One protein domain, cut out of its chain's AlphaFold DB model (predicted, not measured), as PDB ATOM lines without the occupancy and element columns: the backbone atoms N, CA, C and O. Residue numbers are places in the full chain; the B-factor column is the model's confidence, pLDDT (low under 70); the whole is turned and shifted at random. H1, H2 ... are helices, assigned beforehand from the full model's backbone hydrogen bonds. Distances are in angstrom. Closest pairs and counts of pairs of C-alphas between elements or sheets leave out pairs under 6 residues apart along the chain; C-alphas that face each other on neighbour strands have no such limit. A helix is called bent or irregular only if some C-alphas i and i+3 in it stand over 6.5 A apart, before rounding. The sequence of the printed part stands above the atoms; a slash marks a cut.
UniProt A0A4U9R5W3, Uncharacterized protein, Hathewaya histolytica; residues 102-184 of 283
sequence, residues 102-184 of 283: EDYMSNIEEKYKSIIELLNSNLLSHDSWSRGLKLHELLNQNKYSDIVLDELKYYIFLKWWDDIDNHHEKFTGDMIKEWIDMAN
ATOM      1  N   GLU A 102      29.768  37.864 -28.612       91.75
ATOM      2  CA  GLU A 102      30.274  38.850 -29.575       91.75
ATOM      3  C   GLU A 102      31.011  40.002 -28.874       91.75
ATOM      4  O   GLU A 102      32.145  40.319 -29.245       91.75
ATOM      5  N   ASP A 103      30.425  40.561 -27.809       92.94
ATOM      6  CA  ASP A 103      31.062  41.619 -27.016       92.94
ATOM      7  C   ASP A 103      32.334  41.115 -26.330       92.94
ATOM      8  O   ASP A 103      33.351  41.808 -26.324       92.94
ATOM      9  N   TYR A 104      32.301  39.906 -25.760       93.38
ATOM     10  CA  TYR A 104      33.480  39.282 -25.162       93.38
ATOM     11  C   TYR A 104      34.610  39.157 -26.189       93.38
ATOM     12  O   TYR A 104      35.724  39.610 -25.928       93.38
ATOM     13  N   MET A 105      34.317  38.608 -27.372       93.75
ATOM     14  CA  MET A 105      35.312  38.415 -28.428       93.75
ATOM     15  C   MET A 105      35.908  39.753 -28.888       93.75
ATOM     16  O   MET A 105      37.130  39.875 -28.962       93.75
ATOM     17  N   SER A 106      35.071  40.769 -29.126       93.88
ATOM     18  CA  SER A 106      35.521  42.104 -29.544       93.88
ATOM     19  C   SER A 106      36.383  42.787 -28.477       93.88
ATOM     20  O   SER A 106      37.466  43.291 -28.779       93.88
ATOM     21  N   ASN A 107      35.938  42.775 -27.216       92.06
ATOM     22  CA  ASN A 107      36.646  43.425 -26.112       92.06
ATOM     23  C   ASN A 107      38.010  42.779 -25.850       92.06
ATOM     24  O   ASN A 107      38.993  43.477 -25.601       92.06
ATOM     25  N   ILE A 108      38.079  41.447 -25.902       93.06
ATOM     26  CA  ILE A 108      39.328  40.709 -25.723       93.06
ATOM     27  C   ILE A 108      40.311  41.003 -26.858       93.06
ATOM     28  O   ILE A 108      41.490  41.251 -26.593       93.06
ATOM     29  N   GLU A 109      39.836  41.011 -28.104       93.31
ATOM     30  CA  GLU A 109      40.675  41.270 -29.272       93.31
ATOM     31  C   GLU A 109      41.287  42.674 -29.243       93.31
ATOM     32  O   GLU A 109      42.484  42.830 -29.496       93.31
ATOM     33  N   GLU A 110      40.511  43.686 -28.848       93.19
ATOM     34  CA  GLU A 110      41.011  45.052 -28.676       93.19
ATOM     35  C   GLU A 110      42.000  45.154 -27.505       93.19
ATOM     36  O   GLU A 110      43.114  45.661 -27.667       93.19
ATOM     37  N   LYS A 111      41.625  44.631 -26.331       91.88
ATOM     38  CA  LYS A 111      42.407  44.746 -25.090       91.88
ATOM     39  C   LYS A 111      43.758  44.032 -25.170       91.88
ATOM     40  O   LYS A 111      44.737  44.509 -24.595       91.88
ATOM     41  N   TYR A 112      43.824  42.898 -25.869       91.38
ATOM     42  CA  TYR A 112      44.983  42.000 -25.864       91.38
ATOM     43  C   TYR A 112      45.603  41.755 -27.241       91.38
ATOM     44  O   TYR A 112      46.366  40.800 -27.407       91.38
ATOM     45  N   LYS A 113      45.341  42.634 -28.214       92.31
ATOM     46  CA  LYS A 113      45.777  42.509 -29.613       92.31
ATOM     47  C   LYS A 113      47.204  41.977 -29.795       92.31
ATOM     48  O   LYS A 113      47.397  40.948 -30.431       92.31
ATOM     49  N   SER A 114      48.207  42.623 -29.196       90.12
ATOM     50  CA  SER A 114      49.616  42.228 -29.369       90.12
ATOM     51  C   SER A 114      49.942  40.849 -28.785       90.12
ATOM     52  O   SER A 114      50.805  40.141 -29.302       90.12
ATOM     53  N   ILE A 115      49.262  40.451 -27.705       89.12
ATOM     54  CA  ILE A 115      49.433  39.123 -27.101       89.12
ATOM     55  C   ILE A 115      48.790  38.071 -28.004       89.12
ATOM     56  O   ILE A 115      49.409  37.047 -28.282       89.12
ATOM     57  N   ILE A 116      47.587  38.348 -28.509       91.75
ATOM     58  CA  ILE A 116      46.869  37.477 -29.443       91.75
ATOM     59  C   ILE A 116      47.676  37.286 -30.734       91.75
ATOM     60  O   ILE A 116      47.849  36.155 -31.177       91.75
ATOM     61  N   GLU A 117      48.245  38.349 -31.307       92.06
ATOM     62  CA  GLU A 117      49.114  38.275 -32.493       92.06
ATOM     63  C   GLU A 117      50.336  37.371 -32.261       92.06
ATOM     64  O   GLU A 117      50.681  36.546 -33.115       92.06
ATOM     65  N   LEU A 118      50.970  37.474 -31.087       89.50
ATOM     66  CA  LEU A 118      52.094  36.619 -30.705       89.50
ATOM     67  C   LEU A 118      51.670  35.149 -30.551       89.50
ATOM     68  O   LEU A 118      52.360  34.259 -31.056       89.50
ATOM     69  N   LEU A 119      50.546  34.890 -29.876       89.50
ATOM     70  CA  LEU A 119      49.992  33.543 -29.700       89.50
ATOM     71  C   LEU A 119      49.625  32.914 -31.047       89.50
ATOM     72  O   LEU A 119      50.013  31.779 -31.321       89.50
ATOM     73  N   ASN A 120      48.960  33.673 -31.918       91.75
ATOM     74  CA  ASN A 120      48.588  33.227 -33.257       91.75
ATOM     75  C   ASN A 120      49.825  32.905 -34.098       91.75
ATOM     76  O   ASN A 120      49.878  31.857 -34.734       91.75
ATOM     77  N   SER A 121      50.853  33.756 -34.054       91.44
ATOM     78  CA  SER A 121      52.114  33.509 -34.768       91.44
ATOM     79  C   SER A 121      52.801  32.227 -34.288       91.44
ATOM     80  O   SER A 121      53.367  31.486 -35.092       91.44
ATOM     81  N   ASN A 122      52.725  31.937 -32.985       89.81
ATOM     82  CA  ASN A 122      53.236  30.691 -32.422       89.81
ATOM     83  C   ASN A 122      52.452  29.481 -32.951       89.81
ATOM     84  O   ASN A 122      53.057  28.558 -33.487       89.81
ATOM     85  N   LEU A 123      51.121  29.502 -32.871       92.12
ATOM     86  CA  LEU A 123      50.260  28.395 -33.302       92.12
ATOM     87  C   LEU A 123      50.322  28.131 -34.816       92.12
ATOM     88  O   LEU A 123      50.334  26.971 -35.233       92.12
ATOM     89  N   LEU A 124      50.442  29.181 -35.635       94.38
ATOM     90  CA  LEU A 124      50.616  29.082 -37.090       94.38
ATOM     91  C   LEU A 124      51.940  28.428 -37.499       94.38
ATOM     92  O   LEU A 124      52.036  27.894 -38.601       94.38
ATOM     93  N   SER A 125      52.953  28.443 -36.629       93.38
ATOM     94  CA  SER A 125      54.229  27.768 -36.899       93.38
ATOM     95  C   SER A 125      54.157  26.237 -36.780       93.38
ATOM     96  O   SER A 125      55.119  25.552 -37.126       93.38
ATOM     97  N   HIS A 126      53.019  25.700 -36.329       93.69
ATOM     98  CA  HIS A 126      52.756  24.272 -36.183       93.69
ATOM     99  C   HIS A 126      51.722  23.780 -37.206       93.69
ATOM    100  O   HIS A 126      50.765  24.485 -37.542       93.69
ATOM    101  N   ASP A 127      51.897  22.549 -37.690       93.00
ATOM    102  CA  ASP A 127      50.906  21.852 -38.518       93.00
ATOM    103  C   ASP A 127      49.627  21.536 -37.717       93.00
ATOM    104  O   ASP A 127      49.642  21.513 -36.487       93.00
ATOM    105  N   SER A 128      48.509  21.278 -38.402       88.62
ATOM    106  CA  SER A 128      47.200  21.045 -37.768       88.62
ATOM    107  C   SER A 128      47.169  19.845 -36.813       88.62
ATOM    108  O   SER A 128      46.368  19.830 -35.876       88.62
ATOM    109  N   TRP A 129      48.056  18.861 -36.990       89.69
ATOM    110  CA  TRP A 129      48.141  17.688 -36.122       89.69
ATOM    111  C   TRP A 129      48.837  18.007 -34.796       89.69
ATOM    112  O   TRP A 129      48.350  17.630 -33.729       89.69
ATOM    113  N   SER A 130      49.968  18.715 -34.835       93.62
ATOM    114  CA  SER A 130      50.729  19.097 -33.635       93.62
ATOM    115  C   SER A 130      50.151  20.319 -32.909       93.62
ATOM    116  O   SER A 130      50.353  20.482 -31.700       93.62
ATOM    117  N   ARG A 131      49.377  21.153 -33.613       93.94
ATOM    118  CA  ARG A 131      48.801  22.401 -33.097       93.94
ATOM    119  C   ARG A 131      47.893  22.212 -31.886       93.94
ATOM    120  O   ARG A 131      47.982  23.017 -30.965       93.94
ATOM    121  N   GLY A 132      47.087  21.151 -31.828       93.06
ATOM    122  CA  GLY A 132      46.202  20.900 -30.681       93.06
ATOM    123  C   GLY A 132      46.960  20.705 -29.365       93.06
ATOM    124  O   GLY A 132      46.591  21.277 -28.337       93.06
ATOM    125  N   LEU A 133      48.086  19.981 -29.401       93.25
ATOM    126  CA  LEU A 133      48.953  19.827 -28.231       93.25
ATOM    127  C   LEU A 133      49.581  21.167 -27.835       93.25
ATOM    128  O   LEU A 133      49.607  21.507 -26.654       93.25
ATOM    129  N   LYS A 134      50.044  21.948 -28.819       92.69
ATOM    130  CA  LYS A 134      50.643  23.263 -28.571       92.69
ATOM    131  C   LYS A 134      49.643  24.257 -27.985       92.69
ATOM    132  O   LYS A 134      49.987  24.974 -27.050       92.69
ATOM    133  N   LEU A 135      48.413  24.272 -28.494       92.88
ATOM    134  CA  LEU A 135      47.310  25.071 -27.965       92.88
ATOM    135  C   LEU A 135      47.038  24.710 -26.506       92.88
ATOM    136  O   LEU A 135      47.024  25.590 -25.647       92.88
ATOM    137  N   HIS A 136      46.904  23.417 -26.207       92.56
ATOM    138  CA  HIS A 136      46.709  22.955 -24.837       92.56
ATOM    139  C   HIS A 136      47.871  23.374 -23.921       92.56
ATOM    140  O   HIS A 136      47.642  23.835 -22.807       92.56
ATOM    141  N   GLU A 137      49.119  23.234 -24.368       90.25
ATOM    142  CA  GLU A 137      50.284  23.712 -23.622       90.25
ATOM    143  C   GLU A 137      50.228  25.218 -23.365       90.25
ATOM    144  O   GLU A 137      50.401  25.638 -22.229       90.25
ATOM    145  N   LEU A 138      49.966  26.035 -24.386       88.12
ATOM    146  CA  LEU A 138      49.924  27.494 -24.256       88.12
ATOM    147  C   LEU A 138      48.857  27.956 -23.263       88.12
ATOM    148  O   LEU A 138      49.114  28.854 -22.467       88.12
ATOM    149  N   LEU A 139      47.688  27.318 -23.287       87.75
ATOM    150  CA  LEU A 139      46.578  27.642 -22.394       87.75
ATOM    151  C   LEU A 139      46.810  27.185 -20.948       87.75
ATOM    152  O   LEU A 139      46.135  27.678 -20.050       87.75
ATOM    153  N   ASN A 140      47.756  26.273 -20.704       82.19
ATOM    154  CA  ASN A 140      48.005  25.693 -19.379       82.19
ATOM    155  C   ASN A 140      49.437  25.915 -18.848       82.19
ATOM    156  O   ASN A 140      49.751  25.466 -17.749       82.19
ATOM    157  N   GLN A 141      50.322  26.580 -19.599       74.00
ATOM    158  CA  GLN A 141      51.691  26.895 -19.180       74.00
ATOM    159  C   GLN A 141      51.800  28.351 -18.697       74.00
ATOM    160  O   GLN A 141      51.483  29.286 -19.429       74.00
ATOM    161  N   ASN A 142      52.357  28.541 -17.496       57.16
ATOM    162  CA  ASN A 142      52.514  29.828 -16.793       57.16
ATOM    163  C   ASN A 142      53.620  30.729 -17.382       57.16
ATOM    164  O   ASN A 142      54.503  31.210 -16.669       57.16
ATOM    165  N   LYS A 143      53.655  30.907 -18.707       58.53
ATOM    166  CA  LYS A 143      54.685  31.727 -19.371       58.53
ATOM    167  C   LYS A 143      54.305  33.210 -19.465       58.53
ATOM    168  O   LYS A 143      55.185  34.052 -19.628       58.53
ATOM    169  N   TYR A 144      53.020  33.524 -19.337       58.41
ATOM    170  CA  TYR A 144      52.488  34.885 -19.230       58.41
ATOM    171  C   TYR A 144      51.942  35.084 -17.811       58.41
ATOM    172  O   TYR A 144      51.703  34.099 -17.119       58.41
ATOM    173  N   SER A 145      51.759  36.328 -17.353       55.38
ATOM    174  CA  SER A 145      51.161  36.561 -16.030       55.38
ATOM    175  C   SER A 145      49.809  35.849 -15.944       55.38
ATOM    176  O   SER A 145      48.967  36.105 -16.809       55.38
ATOM    177  N   ASP A 146      49.611  35.009 -14.923       62.34
ATOM    178  CA  ASP A 146      48.455  34.104 -14.790       62.34
ATOM    179  C   ASP A 146      47.110  34.809 -15.074       62.34
ATOM    180  O   ASP A 146      46.290  34.313 -15.841       62.34
ATOM    181  N   ILE A 147      46.958  36.050 -14.593       60.00
ATOM    182  CA  ILE A 147      45.758  36.892 -14.766       60.00
ATOM    183  C   ILE A 147      45.427  37.185 -16.242       60.00
ATOM    184  O   ILE A 147      44.262  37.216 -16.625       60.00
ATOM    185  N   VAL A 148      46.435  37.427 -17.084       63.50
ATOM    186  CA  VAL A 148      46.228  37.794 -18.498       63.50
ATOM    187  C   VAL A 148      45.849  36.577 -19.335       63.50
ATOM    188  O   VAL A 148      45.037  36.694 -20.247       63.50
ATOM    189  N   LEU A 149      46.414  35.406 -19.029       72.00
ATOM    190  CA  LEU A 149      46.033  34.170 -19.709       72.00
ATOM    191  C   LEU A 149      44.607  33.762 -19.351       72.00
ATOM    192  O   LEU A 149      43.870  33.392 -20.255       72.00
ATOM    193  N   ASP A 150      44.203  33.860 -18.082       81.62
ATOM    194  CA  ASP A 150      42.876  33.414 -17.634       81.62
ATOM    195  C   ASP A 150      41.725  34.087 -18.399       81.62
ATOM    196  O   ASP A 150      40.799  33.401 -18.832       81.62
ATOM    197  N   GLU A 151      41.812  35.396 -18.663       83.56
ATOM    198  CA  GLU A 151      40.806  36.111 -19.468       83.56
ATOM    199  C   GLU A 151      40.800  35.682 -20.949       83.56
ATOM    200  O   GLU A 151      39.766  35.757 -21.618       83.56
ATOM    201  N   LEU A 152      41.945  35.221 -21.463       89.25
ATOM    202  CA  LEU A 152      42.158  34.853 -22.865       89.25
ATOM    203  C   LEU A 152      41.830  33.394 -23.183       89.25
ATOM    204  O   LEU A 152      41.670  33.063 -24.360       89.25
ATOM    205  N   LYS A 153      41.753  32.510 -22.178       91.88
ATOM    206  CA  LYS A 153      41.682  31.059 -22.413       91.88
ATOM    207  C   LYS A 153      40.512  30.665 -23.303       91.88
ATOM    208  O   LYS A 153      40.712  29.954 -24.286       91.88
ATOM    209  N   TYR A 154      39.314  31.159 -22.992       94.56
ATOM    210  CA  TYR A 154      38.125  30.826 -23.769       94.56
ATOM    211  C   TYR A 154      38.157  31.436 -25.177       94.56
ATOM    212  O   TYR A 154      37.885  30.730 -26.144       94.56
ATOM    213  N   TYR A 155      38.581  32.698 -25.320       94.81
ATOM    214  CA  TYR A 155      38.768  33.348 -26.624       94.81
ATOM    215  C   TYR A 155      39.703  32.551 -27.545       94.81
ATOM    216  O   TYR A 155      39.347  32.225 -28.678       94.81
ATOM    217  N   ILE A 156      40.901  32.216 -27.056       93.56
ATOM    218  CA  ILE A 156      41.918  31.507 -27.841       93.56
ATOM    219  C   ILE A 156      41.453  30.084 -28.162       93.56
ATOM    220  O   ILE A 156      41.654  29.621 -29.282       93.56
ATOM    221  N   PHE A 157      40.788  29.413 -27.217       94.06
ATOM    222  CA  PHE A 157      40.158  28.115 -27.452       94.06
ATOM    223  C   PHE A 157      39.140  28.174 -28.600       94.06
ATOM    224  O   PHE A 157      39.263  27.407 -29.552       94.06
ATOM    225  N   LEU A 158      38.186  29.111 -28.553       93.25
ATOM    226  CA  LEU A 158      37.172  29.262 -29.600       93.25
ATOM    227  C   LEU A 158      37.785  29.599 -30.964       93.25
ATOM    228  O   LEU A 158      37.346  29.069 -31.976       93.25
ATOM    229  N   LYS A 159      38.813  30.454 -31.008       92.62
ATOM    230  CA  LYS A 159      39.471  30.828 -32.270       92.62
ATOM    231  C   LYS A 159      40.166  29.665 -32.969       92.62
ATOM    232  O   LYS A 159      40.283  29.699 -34.187       92.62
ATOM    233  N   TRP A 160      40.666  28.692 -32.212       92.94
ATOM    234  CA  TRP A 160      41.564  27.662 -32.735       92.94
ATOM    235  C   TRP A 160      40.975  26.254 -32.748       92.94
ATOM    236  O   TRP A 160      41.615  25.361 -33.300       92.94
ATOM    237  N   TRP A 161      39.792  26.045 -32.165       92.19
ATOM    238  CA  TRP A 161      39.150  24.729 -32.093       92.19
ATOM    239  C   TRP A 161      38.994  24.069 -33.467       92.19
ATOM    240  O   TRP A 161      39.423  22.935 -33.646       92.19
ATOM    241  N   ASP A 162      38.464  24.790 -34.456       88.62
ATOM    242  CA  ASP A 162      38.277  24.220 -35.794       88.62
ATOM    243  C   ASP A 162      39.634  23.917 -36.459       88.62
ATOM    244  O   ASP A 162      39.772  22.967 -37.226       88.62
ATOM    245  N   ASP A 163      40.684  24.671 -36.147       89.62
ATOM    246  CA  ASP A 163      41.987  24.582 -36.809       89.62
ATOM    247  C   ASP A 163      42.917  23.488 -36.258       89.62
ATOM    248  O   ASP A 163      44.099  23.448 -36.614       89.62
ATOM    249  N   ILE A 164      42.428  22.584 -35.412       90.00
ATOM    250  CA  ILE A 164      43.203  21.449 -34.898       90.00
ATOM    251  C   ILE A 164      42.639  20.121 -35.422       90.00
ATOM    252  O   ILE A 164      41.435  19.916 -35.471       90.00
ATOM    253  N   ASP A 165      43.516  19.190 -35.811       85.38
ATOM    254  CA  ASP A 165      43.104  17.867 -36.321       85.38
ATOM    255  C   ASP A 165      43.207  16.764 -35.257       85.38
ATOM    256  O   ASP A 165      42.575  15.710 -35.357       85.38
ATOM    257  N   ASN A 166      44.026  16.986 -34.227       86.00
ATOM    258  CA  ASN A 166      44.314  16.010 -33.184       86.00
ATOM    259  C   ASN A 166      44.470  16.692 -31.817       86.00
ATOM    260  O   ASN A 166      44.571  17.913 -31.725       86.00
ATOM    261  N   HIS A 167      44.512  15.891 -30.751       90.56
ATOM    262  CA  HIS A 167      44.662  16.339 -29.365       90.56
ATOM    263  C   HIS A 167      43.455  17.059 -28.753       90.56
ATOM    264  O   HIS A 167      43.562  17.631 -27.668       90.56
ATOM    265  N   HIS A 168      42.281  16.957 -29.382       89.88
ATOM    266  CA  HIS A 168      41.013  17.402 -28.802       89.88
ATOM    267  C   HIS A 168      40.738  16.754 -27.434       89.88
ATOM    268  O   HIS A 168      40.153  17.380 -26.557       89.88
ATOM    269  N   GLU A 169      41.203  15.518 -27.209       89.56
ATOM    270  CA  GLU A 169      41.039  14.790 -25.946       89.56
ATOM    271  C   GLU A 169      41.767  15.427 -24.753       89.56
ATOM    272  O   GLU A 169      41.510  15.058 -23.608       89.56
ATOM    273  N   LYS A 170      42.682  16.371 -25.004       91.19
ATOM    274  CA  LYS A 170      43.359  17.140 -23.952       91.19
ATOM    275  C   LYS A 170      42.457  18.213 -23.344       91.19
ATOM    276  O   LYS A 170      42.707  18.644 -22.224       91.19
ATOM    277  N   PHE A 171      41.414  18.629 -24.055       92.06
ATOM    278  CA  PHE A 171      40.451  19.613 -23.583       92.06
ATOM    279  C   PHE A 171      39.297  18.886 -22.904       92.06
ATOM    280  O   PHE A 171      38.486  18.224 -23.551       92.06
ATOM    281  N   THR A 172      39.234  18.981 -21.578       92.06
ATOM    282  CA  THR A 172      38.113  18.418 -20.820       92.06
ATOM    283  C   THR A 172      36.985  19.436 -20.719       92.06
ATOM    284  O   THR A 172      37.217  20.646 -20.728       92.06
ATOM    285  N   GLY A 173      35.748  18.960 -20.596       91.50
ATOM    286  CA  GLY A 173      34.625  19.877 -20.445       91.50
ATOM    287  C   GLY A 173      34.644  20.650 -19.122       91.50
ATOM    288  O   GLY A 173      34.180  21.784 -19.100       91.50
ATOM    289  N   ASP A 174      35.261  20.106 -18.064       91.12
ATOM    290  CA  ASP A 174      35.489  20.834 -16.806       91.12
ATOM    291  C   ASP A 174      36.395  22.053 -17.020       91.12
ATOM    292  O   ASP A 174      36.059  23.151 -16.579       91.12
ATOM    293  N   MET A 175      37.499  21.881 -17.757       91.81
ATOM    294  CA  MET A 175      38.417  22.979 -18.084       91.81
ATOM    295  C   MET A 175      37.710  24.078 -18.876       91.81
ATOM    296  O   MET A 175      37.822  25.254 -18.549       91.81
ATOM    297  N   ILE A 176      36.952  23.703 -19.909       93.25
ATOM    298  CA  ILE A 176      36.274  24.690 -20.758       93.25
ATOM    299  C   ILE A 176      35.172  25.407 -19.969       93.25
ATOM    300  O   ILE A 176      35.019  26.618 -20.100       93.25
ATOM    301  N   LYS A 177      34.439  24.690 -19.108       90.75
ATOM    302  CA  LYS A 177      33.417  25.286 -18.240       90.75
ATOM    303  C   LYS A 177      34.013  26.311 -17.279       90.75
ATOM    304  O   LYS A 177      33.437  27.378 -17.092       90.75
ATOM    305  N   GLU A 178      35.182  26.019 -16.718       89.12
ATOM    306  CA  GLU A 178      35.925  26.979 -15.903       89.12
ATOM    307  C   GLU A 178      36.294  28.235 -16.709       89.12
ATOM    308  O   GLU A 178      36.105  29.352 -16.227       89.12
ATOM    309  N   TRP A 179      36.747  28.079 -17.957       92.06
ATOM    310  CA  TRP A 179      37.097  29.217 -18.813       92.06
ATOM    311  C   TRP A 179      35.883  30.079 -19.179       92.06
ATOM    312  O   TRP A 179      35.994  31.304 -19.193       92.06
ATOM    313  N   ILE A 180      34.716  29.470 -19.412       90.94
ATOM    314  CA  ILE A 180      33.449  30.191 -19.630       90.94
ATOM    315  C   ILE A 180      33.067  30.997 -18.377       90.94
ATOM    316  O   ILE A 180      32.757  32.188 -18.472       90.94
ATOM    317  N   ASP A 181      33.140  30.375 -17.195       86.19
ATOM    318  CA  ASP A 181      32.839  31.021 -15.910       86.19
ATOM    319  C   ASP A 181      33.793  32.205 -15.624       86.19
ATOM    320  O   ASP A 181      33.388  33.239 -15.067       86.19
ATOM    321  N   MET A 182      35.068  32.076 -16.008       85.88
ATOM    322  CA  MET A 182      36.068  33.148 -15.928       85.88
ATOM    323  C   MET A 182      35.732  34.294 -16.884       85.88
ATOM    324  O   MET A 182      35.674  35.444 -16.441       85.88
ATOM    325  N   ALA A 183      35.432  33.973 -18.146       88.94
ATOM    326  CA  ALA A 183      35.076  34.928 -19.192       88.94
ATOM    327  C   ALA A 183      33.762  35.685 -18.921       88.94
ATOM    328  O   ALA A 183      33.540  36.753 -19.489       88.94
ATOM    329  N   ASN A 184      32.915  35.173 -18.018       87.88
ATOM    330  CA  ASN A 184      31.649  35.795 -17.614       87.88
ATOM    331  C   ASN A 184      30.690  36.021 -18.798       87.88
ATOM    332  O   ASN A 184      30.089  37.090 -18.940       87.88
TER     333      ASN A 184
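What this domain is: This is residues 102 to 184 of the 283 residues of an uncharacterized protein of Hathewaya histolytica (UniProt A0A4U9R5W3). Four helices make a small, rounded cluster in which H3 runs through the middle, with the others round it: the longest helix, H1, is bent into an L, H2 folds back from the end of its second arm, H1b, and makes a triangle with H1b and H3, and H4 crosses H3 on the side away from H1b. The printed part has 83 residues, with four named helices in the order H1, H2, H3, H4 and no named strand; the class is all helix. The whole is compact, with a radius of gyration of the C-alphas of 12.1 A and spans of 30 by 28 by 25 A.

Where its parts are: Find C-alpha 102 at (30.274, 38.850, -29.575), where H1, residues 102 to 124, begins. By its hydrogen bonds it was assigned as one helix, but it is bent: C-alphas 111 and 114 are 8.8 A apart. Its arms are H1a, residues 102 to 111, 14.2 A long, and H1b, residues 114 to 124, 15.3 A long. H2, residues 128 to 140, is 19.0 A long and only just irregular, with C-alphas 129 and 132 6.6 A apart. H3, residues 146 to 160, runs 20.3 A from (48.455, 34.104, -14.790) and is irregular, with C-alphas 151 and 154 7.3 A apart. H4, residues 173 to 183, is 15.1 A long and ends at C-alpha 183, (35.076, 34.928, -19.192).

How they stand to each other: Look first at the bend, where H1a and H1b stand about perpendicular at 77 degrees. H3 is the hub, touching H1a, H2 and H4. With residues 151 to 155 alone it touches H1a at a steep tilt of 54 degrees, opposite ways; the closest C-alphas, of Met 105 and Tyr 155, are 6.4 A apart. H2 and H3 are a helical hairpin at a shallow tilt of 23 degrees, with the C-alphas of Leu 139 and Lys 153 closest at 6.0 A. H1b and H2 are a helical hairpin too, at a tilt of 36 degrees, only just steep, with the C-alphas of Leu 123 and Arg 131 closest at 6.2 A. H3 touches H4 at a steep tilt of 64 degrees, opposite ways, with the C-alphas of Tyr 154 and Trp 179 closest at 5.3 A. H4 is apart from H1b and H2. Every O i to N i+4 pair is within hydrogen-bond range in H1a, H1b and H4, against 7 of 9 in H2 and 7 of 11 in H3.

The domain as a whole: The two C-alphas farthest apart, of Asp 127 and Asn 184, are 31.7 A apart. The printed part has no cut. Residues 161 to 172 form the long link from H3 to H4; the other two links are tight. Look for low confidence at residues 142 to 148, where pLDDT is under 70; the mean of the printed part is 87.9.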